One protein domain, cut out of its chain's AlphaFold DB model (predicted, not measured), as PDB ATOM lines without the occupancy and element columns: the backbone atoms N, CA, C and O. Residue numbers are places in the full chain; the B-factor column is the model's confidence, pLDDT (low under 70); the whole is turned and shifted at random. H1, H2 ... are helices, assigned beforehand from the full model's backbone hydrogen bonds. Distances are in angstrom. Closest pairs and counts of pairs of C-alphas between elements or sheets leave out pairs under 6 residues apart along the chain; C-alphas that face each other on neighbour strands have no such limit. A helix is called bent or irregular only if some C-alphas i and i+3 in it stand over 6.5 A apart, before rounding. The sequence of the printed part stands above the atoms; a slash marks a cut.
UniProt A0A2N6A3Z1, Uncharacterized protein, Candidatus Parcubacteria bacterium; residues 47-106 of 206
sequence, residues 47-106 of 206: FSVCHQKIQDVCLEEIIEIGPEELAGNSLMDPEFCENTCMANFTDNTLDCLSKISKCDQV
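AT A GLANCE: This is residues 47 to 106 of the 206 residues of an uncharacterized protein of Candidatus Parcubacteria bacterium (UniProt A0A2N6A3Z1). Five short helices with few contacts among them follow a roughly ring-shaped path: H1 is nearest the middle, H4 and H5 pack on it toward one end, and H2 and H3 make the other end. H2 and H3 touch no helix, and residues 99 to 106, with no named helix, run on from H5. The printed part has 60 residues with five named helices, in the order H1, H2, H3, H4, H5, and no named strand; the class is all helix. The whole is compact, with a radius of gyration of the C-alphas of 10.8 A, and its C-alphas span 30 by 23 by 16 A.

HOW THE PARTS SIT: H1, residues 47 to 57, touches H4, residues 78 to 88. Their closest C-alphas, of Cys 50 and Pro 78, are 5.2 A apart, and they run opposite ways at a steep tilt of 56 degrees. H1 also touches H5, residues 91 to 98, with the C-alphas of Val 49 and Ser 98 closest at 6.1 A. H1 and H5 run the same way at a tilt of 37 degrees, only just steep. H4 and H5 are only just apart, their closest C-alphas being 8.3 A from each other. H2, residues 59 to 65, is close to H1 but not clearly touching it: the C-alphas of Gln 55 and Ile 62 are closest at 7.8 A, and the lines are about perpendicular at 79 degrees. H3, residues 67 to 70, is close to H2 but not clearly touching it, with the C-alphas of Ile 62 and Leu 70 closest at 7.4 A. H3 is apart from H1, H4 and H5. In H2, H4 and H5 every O i to N i+4 pair is within hydrogen-bond range, in H1 5 of 7 are, and H3 is too short for such a pair, its one O i to N i+3 pair being out of range.

IN THESE COORDINATES: H1 starts at C-alpha 47, (13.913, -31.522, -8.235), and is 14.8 A long from first to last C-alpha; it is only just irregular, C-alphas 51 and 54 being 6.7 A apart. H4 is 14.9 A long and starts at C-alpha 78, (18.175, -31.381, -1.131). H5 is 10.4 A long and ends at C-alpha 98, (10.738, -42.021, -7.996). H2 is 10.0 A long, and H3 has four residues.

THE WHOLE: The two C-alphas farthest apart, of Glu 68 and Asp 91, are 31.1 A from each other. The printed part has no cut. The links H1 to H2, H2 to H3 and H4 to H5 are tight; the link H3 to H4, 7 residues, is short but not tight. The mean pLDDT of the printed part is 76.9; residue 52 and residues 66 to 73 are under 70.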
ATOM      1  N   PHE A  47      14.601 -32.303  -9.245       73.31
ATOM      2  CA  PHE A  47      13.913 -31.522  -8.235       73.31
ATOM      3  C   PHE A  47      12.835 -32.343  -7.516       73.31
ATOM      4  O   PHE A  47      12.840 -32.398  -6.289       73.31
ATOM      5  N   SER A  48      11.945 -33.027  -8.249       72.75
ATOM      6  CA  SER A  48      10.877 -33.827  -7.629       72.75
ATOM      7  C   SER A  48      11.423 -34.999  -6.811       72.75
ATOM      8  O   SER A  48      10.884 -35.331  -5.757       72.75
ATOM      9  N   VAL A  49      12.532 -35.593  -7.244       81.50
ATOM     10  CA  VAL A  49      13.204 -36.657  -6.497       81.50
ATOM     11  C   VAL A  49      13.868 -36.118  -5.225       81.50
ATOM     12  O   VAL A  49      13.610 -36.632  -4.137       81.50
ATOM     13  N   CYS A  50      14.682 -35.068  -5.335       81.75
ATOM     14  CA  CYS A  50      15.524 -34.591  -4.237       81.75
ATOM     15  C   CYS A  50      14.781 -33.761  -3.185       81.75
ATOM     16  O   CYS A  50      15.098 -33.854  -2.002       81.75
ATOM     17  N   HIS A  51      13.796 -32.961  -3.601       77.62
ATOM     18  CA  HIS A  51      13.066 -32.038  -2.721       77.62
ATOM     19  C   HIS A  51      11.689 -32.551  -2.298       77.62
ATOM     20  O   HIS A  51      10.994 -31.858  -1.559       77.62
ATOM     21  N   GLN A  52      11.266 -33.720  -2.786       69.81
ATOM     22  CA  GLN A  52       9.981 -34.320  -2.403       69.81
ATOM     23  C   GLN A  52      10.182 -35.779  -2.057       69.81
ATOM     24  O   GLN A  52      10.154 -36.141  -0.893       69.81
ATOM     25  N   LYS A  53      10.491 -36.617  -3.049       83.19
ATOM     26  CA  LYS A  53      10.434 -38.062  -2.852       83.19
ATOM     27  C   LYS A  53      11.390 -38.559  -1.766       83.19
ATOM     28  O   LYS A  53      10.976 -39.337  -0.913       83.19
ATOM     29  N   ILE A  54      12.642 -38.102  -1.783       84.38
ATOM     30  CA  ILE A  54      13.630 -38.454  -0.754       84.38
ATOM     31  C   ILE A  54      13.272 -37.799   0.583       84.38
ATOM     32  O   ILE A  54      13.348 -38.465   1.605       84.38
ATOM     33  N   GLN A  55      12.831 -36.537   0.587       79.00
ATOM     34  CA  GLN A  55      12.460 -35.838   1.824       79.00
ATOM     35  C   GLN A  55      11.279 -36.504   2.535       79.00
ATOM     36  O   GLN A  55      11.320 -36.671   3.747       79.00
ATOM     37  N   ASP A  56      10.266 -36.931   1.783       75.81
ATOM     38  CA  ASP A  56       9.061 -37.564   2.317       75.81
ATOM     39  C   ASP A  56       9.361 -38.971   2.845       75.81
ATOM     40  O   ASP A  56       8.910 -39.347   3.924       75.81
ATOM     41  N   VAL A  57      10.146 -39.753   2.095       78.00
ATOM     42  CA  VAL A  57      10.470 -41.144   2.454       78.00
ATOM     43  C   VAL A  57      11.513 -41.227   3.573       78.00
ATOM     44  O   VAL A  57      11.472 -42.171   4.356       78.00
ATOM     45  N   CYS A  58      12.425 -40.257   3.663       80.94
ATOM     46  CA  CYS A  58      13.508 -40.213   4.650       80.94
ATOM     47  C   CYS A  58      13.259 -39.235   5.804       80.94
ATOM     48  O   CYS A  58      14.192 -38.924   6.541       80.94
ATOM     49  N   LEU A  59      12.043 -38.698   5.962       77.19
ATOM     50  CA  LEU A  59      11.778 -37.620   6.920       77.19
ATOM     51  C   LEU A  59      12.187 -37.993   8.353       77.19
ATOM     52  O   LEU A  59      12.767 -37.175   9.064       77.19
ATOM     53  N   GLU A  60      11.898 -39.226   8.768       73.19
ATOM     54  CA  GLU A  60      12.228 -39.714  10.109       73.19
ATOM     55  C   GLU A  60      13.747 -39.781  10.330       73.19
ATOM     56  O   GLU A  60      14.229 -39.248  11.331       73.19
ATOM     57  N   GLU A  61      14.519 -40.325   9.379       75.12
ATOM     58  CA  GLU A  61      15.985 -40.353   9.483       75.12
ATOM     59  C   GLU A  61      16.605 -38.955   9.373       75.12
ATOM     60  O   GLU A  61      17.554 -38.650  10.090       75.12
ATOM     61  N   ILE A  62      16.056 -38.069   8.537       72.69
ATOM     62  CA  ILE A  62      16.486 -36.665   8.431       72.69
ATOM     63  C   ILE A  62      16.341 -35.957   9.787       72.69
ATOM     64  O   ILE A  62      17.242 -35.233  10.218       72.69
ATOM     65  N   ILE A  63      15.222 -36.181  10.481       70.06
ATOM     66  CA  ILE A  63      14.973 -35.625  11.818       70.06
ATOM     67  C   ILE A  63      15.925 -36.234  12.854       70.06
ATOM     68  O   ILE A  63      16.423 -35.505  13.713       70.06
ATOM     69  N   GLU A  64      16.181 -37.541  12.783       73.31
ATOM     70  CA  GLU A  64      17.045 -38.255  13.732       73.31
ATOM     71  C   GLU A  64      18.524 -37.863  13.595       73.31
ATOM     72  O   GLU A  64      19.198 -37.659  14.605       73.31
ATOM     73  N   ILE A  65      19.014 -37.700  12.362       71.88
ATOM     74  CA  ILE A  65      20.384 -37.259  12.052       71.88
ATOM     75  C   ILE A  65      20.579 -35.784  12.446       71.88
ATOM     76  O   ILE A  65      21.630 -35.391  12.951       71.88
ATOM     77  N   GLY A  66      19.546 -34.959  12.256       60.16
ATOM     78  CA  GLY A  66      19.576 -33.537  12.573       60.16
ATOM     79  C   GLY A  66      20.358 -32.686  11.555       60.16
ATOM     80  O   GLY A  66      21.190 -33.177  10.788       60.16
ATOM     81  N   PRO A  67      20.110 -31.364  11.527       58.66
ATOM     82  CA  PRO A  67      20.604 -30.473  10.472       58.66
ATOM     83  C   PRO A  67      22.130 -30.282  10.470       58.66
ATOM     84  O   PRO A  67      22.691 -29.884   9.453       58.66
ATOM     85  N   GLU A  68      22.807 -30.547  11.591       61.25
ATOM     86  CA  GLU A  68      24.262 -30.389  11.706       61.25
ATOM     87  C   GLU A  68      25.036 -31.534  11.031       61.25
ATOM     88  O   GLU A  68      26.122 -31.296  10.505       61.25
ATOM     89  N   GLU A  69      24.474 -32.747  10.995       59.81
ATOM     90  CA  GLU A  69      25.106 -33.923  10.375       59.81
ATOM     91  C   GLU A  69      24.645 -34.167   8.927       59.81
ATOM     92  O   GLU A  69      25.349 -34.820   8.157       59.81
ATOM     93  N   LEU A  70      23.515 -33.580   8.514       59.31
ATOM     94  CA  LEU A  70      23.070 -33.545   7.111       59.31
ATOM     95  C   LEU A  70      23.920 -32.620   6.227       59.31
ATOM     96  O   LEU A  70      23.949 -32.781   5.004       59.31
ATOM     97  N   ALA A  71      24.629 -31.665   6.833       54.75
ATOM     98  CA  ALA A  71      25.448 -30.690   6.131       54.75
ATOM     99  C   ALA A  71      26.708 -31.334   5.521       54.75
ATOM    100  O   ALA A  71      27.795 -31.324   6.099       54.75
ATOM    101  N   GLY A  72      26.565 -31.833   4.292       61.72
ATOM    102  CA  GLY A  72      27.678 -32.136   3.397       61.72
ATOM    103  C   GLY A  72      27.771 -33.604   2.996       61.72
ATOM    104  O   GLY A  72      28.350 -34.426   3.702       61.72
ATOM    105  N   ASN A  73      27.343 -33.869   1.760       68.31
ATOM    106  CA  ASN A  73      27.485 -35.120   1.004       68.31
ATOM    107  C   ASN A  73      26.398 -36.192   1.179       68.31
ATOM    108  O   ASN A  73      26.608 -37.325   0.747       68.31
ATOM    109  N   SER A  74      25.241 -35.854   1.750       82.69
ATOM    110  CA  SER A  74      24.095 -36.769   1.809       82.69
ATOM    111  C   SER A  74      23.096 -36.480   0.695       82.69
ATOM    112  O   SER A  74      22.717 -35.330   0.500       82.69
ATOM    113  N   LEU A  75      22.593 -37.512   0.009       84.75
ATOM    114  CA  LEU A  75      21.437 -37.363  -0.893       84.75
ATOM    115  C   LEU A  75      20.147 -36.951  -0.160       84.75
ATOM    116  O   LEU A  75      19.178 -36.572  -0.806       84.75
ATOM    117  N   MET A  76      20.129 -37.023   1.171       84.56
ATOM    118  CA  MET A  76      19.038 -36.497   1.991       84.56
ATOM    119  C   MET A  76      19.122 -34.975   2.164       84.56
ATOM    120  O   MET A  76      18.144 -34.365   2.583       84.56
ATOM    121  N   ASP A  77      20.256 -34.352   1.834       84.44
ATOM    122  CA  ASP A  77      20.337 -32.902   1.685       84.44
ATOM    123  C   ASP A  77      19.835 -32.511   0.281       84.44
ATOM    124  O   ASP A  77      20.401 -32.970  -0.720       84.44
ATOM    125  N   PRO A  78      18.782 -31.679   0.164       77.88
ATOM    126  CA  PRO A  78      18.175 -31.381  -1.131       77.88
ATOM    127  C   PRO A  78      19.133 -30.703  -2.116       77.88
ATOM    128  O   PRO A  78      19.103 -31.000  -3.310       77.88
ATOM    129  N   GLU A  79      20.002 -29.814  -1.626       80.69
ATOM    130  CA  GLU A  79      20.949 -29.072  -2.461       80.69
ATOM    131  C   GLU A  79      22.057 -29.994  -2.987       80.69
ATOM    132  O   GLU A  79      22.372 -29.996  -4.182       80.69
ATOM    133  N   PHE A  80      22.630 -30.831  -2.123       85.94
ATOM    134  CA  PHE A  80      23.606 -31.834  -2.527       85.94
ATOM    135  C   PHE A  80      22.994 -32.873  -3.470       85.94
ATOM    136  O   PHE A  80      23.627 -33.243  -4.464       85.94
ATOM    137  N   CYS A  81      21.770 -33.324  -3.194       86.38
ATOM    138  CA  CYS A  81      21.057 -34.262  -4.049       86.38
ATOM    139  C   CYS A  81      20.835 -33.687  -5.444       86.38
ATOM    140  O   CYS A  81      21.155 -34.350  -6.426       86.38
ATOM    141  N   GLU A  82      20.355 -32.448  -5.557       79.50
ATOM    142  CA  GLU A  82      20.088 -31.826  -6.853       79.50
ATOM    143  C   GLU A  82      21.379 -31.643  -7.663       79.50
ATOM    144  O   GLU A  82      21.442 -32.035  -8.831       79.50
ATOM    145  N   ASN A  83      22.442 -31.150  -7.022       81.44
ATOM    146  CA  ASN A  83      23.754 -31.001  -7.651       81.44
ATOM    147  C   ASN A  83      24.328 -32.351  -8.117       81.44
ATOM    148  O   ASN A  83      24.867 -32.458  -9.222       81.44
ATOM    149  N   THR A  84      24.182 -33.396  -7.299       86.31
ATOM    150  CA  THR A  84      24.612 -34.759  -7.642       86.31
ATOM    151  C   THR A  84      23.762 -35.333  -8.767       86.31
ATOM    152  O   THR A  84      24.300 -35.950  -9.686       86.31
ATOM    153  N   CYS A  85      22.456 -35.087  -8.739       85.81
ATOM    154  CA  CYS A  85      21.520 -35.557  -9.742       85.81
ATOM    155  C   CYS A  85      21.825 -34.969 -11.117       85.81
ATOM    156  O   CYS A  85      21.988 -35.712 -12.081       85.81
ATOM    157  N   MET A  86      22.007 -33.650 -11.196       75.75
ATOM    158  CA  MET A  86      22.340 -32.968 -12.448       75.75
ATOM    159  C   MET A  86      23.680 -33.416 -13.042       75.75
ATOM    160  O   MET A  86      23.865 -33.349 -14.256       75.75
ATOM    161  N   ALA A  87      24.620 -33.845 -12.200       77.12
ATOM    162  CA  ALA A  87      25.933 -34.295 -12.638       77.12
ATOM    163  C   ALA A  87      25.975 -35.789 -12.994       77.12
ATOM    164  O   ALA A  87      26.699 -36.168 -13.914       77.12
ATOM    165  N   ASN A  88      25.240 -36.633 -12.258       78.94
ATOM    166  CA  ASN A  88      25.516 -38.069 -12.203       78.94
ATOM    167  C   ASN A  88      24.292 -38.985 -12.342       78.94
ATOM    168  O   ASN A  88      24.491 -40.180 -12.560       78.94
ATOM    169  N   PHE A  89      23.054 -38.501 -12.186       84.44
ATOM    170  CA  PHE A  89      21.889 -39.391 -12.262       84.44
ATOM    171  C   PHE A  89      21.520 -39.668 -13.714       84.44
ATOM    172  O   PHE A  89      21.472 -38.776 -14.559       84.44
ATOM    173  N   THR A  90      21.245 -40.937 -13.995       79.69
ATOM    174  CA  THR A  90      20.661 -41.372 -15.265       79.69
ATOM    175  C   THR A  90      19.140 -41.425 -15.151       79.69
ATOM    176  O   THR A  90      18.605 -41.456 -14.042       79.69
ATOM    177  N   ASP A  91      18.441 -41.521 -16.281       72.12
ATOM    178  CA  ASP A  91      16.984 -41.718 -16.302       72.12
ATOM    179  C   ASP A  91      16.561 -42.931 -15.456       72.12
ATOM    180  O   ASP A  91      15.598 -42.856 -14.703       72.12
ATOM    181  N   ASN A  92      17.344 -44.015 -15.481       73.00
ATOM    182  CA  ASN A  92      17.100 -45.198 -14.648       73.00
ATOM    183  C   ASN A  92      17.259 -44.899 -13.149       73.00
ATOM    184  O   ASN A  92      16.551 -45.457 -12.318       73.00
ATOM    185  N   THR A  93      18.189 -44.011 -12.791       80.94
ATOM    186  CA  THR A  93      18.381 -43.593 -11.395       80.94
ATOM    187  C   THR A  93      17.197 -42.759 -10.920       80.94
ATOM    188  O   THR A  93      16.693 -42.975  -9.823       80.94
ATOM    189  N   LEU A  94      16.732 -41.833 -11.759       76.31
ATOM    190  CA  LEU A  94      15.560 -41.004 -11.489       76.31
ATOM    191  C   LEU A  94      14.286 -41.843 -11.376       76.31
ATOM    192  O   LEU A  94      13.508 -41.643 -10.446       76.31
ATOM    193  N   ASP A  95      14.103 -42.804 -12.278       77.31
ATOM    194  CA  ASP A  95      12.963 -43.715 -12.256       77.31
ATOM    195  C   ASP A  95      12.974 -44.594 -10.998       77.31
ATOM    196  O   ASP A  95      11.960 -44.671 -10.302       77.31
ATOM    197  N   CYS A  96      14.127 -45.160 -10.630       82.62
ATOM    198  CA  CYS A  96      14.275 -45.915  -9.386       82.62
ATOM    199  C   CYS A  96      13.957 -45.047  -8.162       82.62
ATOM    200  O   CYS A  96      13.128 -45.423  -7.330       82.62
ATOM    201  N   LEU A  97      14.550 -43.851  -8.071       83.69
ATOM    202  CA  LEU A  97      14.324 -42.940  -6.949       83.69
ATOM    203  C   LEU A  97      12.876 -42.459  -6.871       83.69
ATOM    204  O   LEU A  97      12.369 -42.242  -5.778       83.69
ATOM    205  N   SER A  98      12.167 -42.354  -7.995       78.12
ATOM    206  CA  SER A  98      10.738 -42.021  -7.996       78.12
ATOM    207  C   SER A  98       9.860 -43.101  -7.349       78.12
ATOM    208  O   SER A  98       8.763 -42.804  -6.874       78.12
ATOM    209  N   LYS A  99      10.362 -44.341  -7.275       80.31
ATOM    210  CA  LYS A  99       9.645 -45.533  -6.801       80.31
ATOM    211  C   LYS A  99      10.067 -46.002  -5.409       80.31
ATOM    212  O   LYS A  99       9.506 -46.975  -4.911       80.31
ATOM    213  N   ILE A 100      11.028 -45.338  -4.762       79.75
ATOM    214  CA  ILE A 100      11.443 -45.719  -3.405       79.75
ATOM    215  C   ILE A 100      10.270 -45.615  -2.425       79.75
ATOM    216  O   ILE A 100       9.381 -44.770  -2.551       79.75
ATOM    217  N   SER A 101      10.273 -46.495  -1.439       79.62
ATOM    218  CA  SER A 101       9.253 -46.587  -0.387       79.62
ATOM    219  C   SER A 101       9.860 -46.560   1.012       79.62
ATOM    220  O   SER A 101       9.152 -46.330   1.986       79.62
ATOM    221  N   LYS A 102      11.170 -46.795   1.106       82.38
ATOM    222  CA  LYS A 102      11.953 -46.788   2.335       82.38
ATOM    223  C   LYS A 102      13.241 -46.023   2.097       82.38
ATOM    224  O   LYS A 102      13.795 -46.070   0.996       82.38
ATOM    225  N   CYS A 103      13.718 -45.334   3.121       80.69
ATOM    226  CA  CYS A 103      14.894 -44.495   2.982       80.69
ATOM    227  C   CYS A 103      16.192 -45.288   2.798       80.69
ATOM    228  O   CYS A 103      17.095 -44.834   2.100       80.69
ATOM    229  N   ASP A 104      16.262 -46.520   3.312       84.44
ATOM    230  CA  ASP A 104      17.387 -47.442   3.095       84.44
ATOM    231  C   ASP A 104      17.605 -47.826   1.615       84.44
ATOM    232  O   ASP A 104      18.627 -48.423   1.262       84.44
ATOM    233  N   GLN A 105      16.663 -47.462   0.737       84.56
ATOM    234  CA  GLN A 105      16.789 -47.575  -0.712       84.56
ATOM    235  C   GLN A 105      17.577 -46.418  -1.341       84.56
ATOM    236  O   GLN A 105      17.993 -46.553  -2.490       84.56
ATOM    237  N   VAL A 106      17.789 -45.308  -0.625       86.88
ATOM    238  CA  VAL A 106      18.616 -44.172  -1.054       86.88
ATOM    239  C   VAL A 106      20.056 -44.434  -0.631       86.88
ATOM    240  O   VAL A 106      20.377 -44.511   0.554       86.88
TER     241      VAL A 106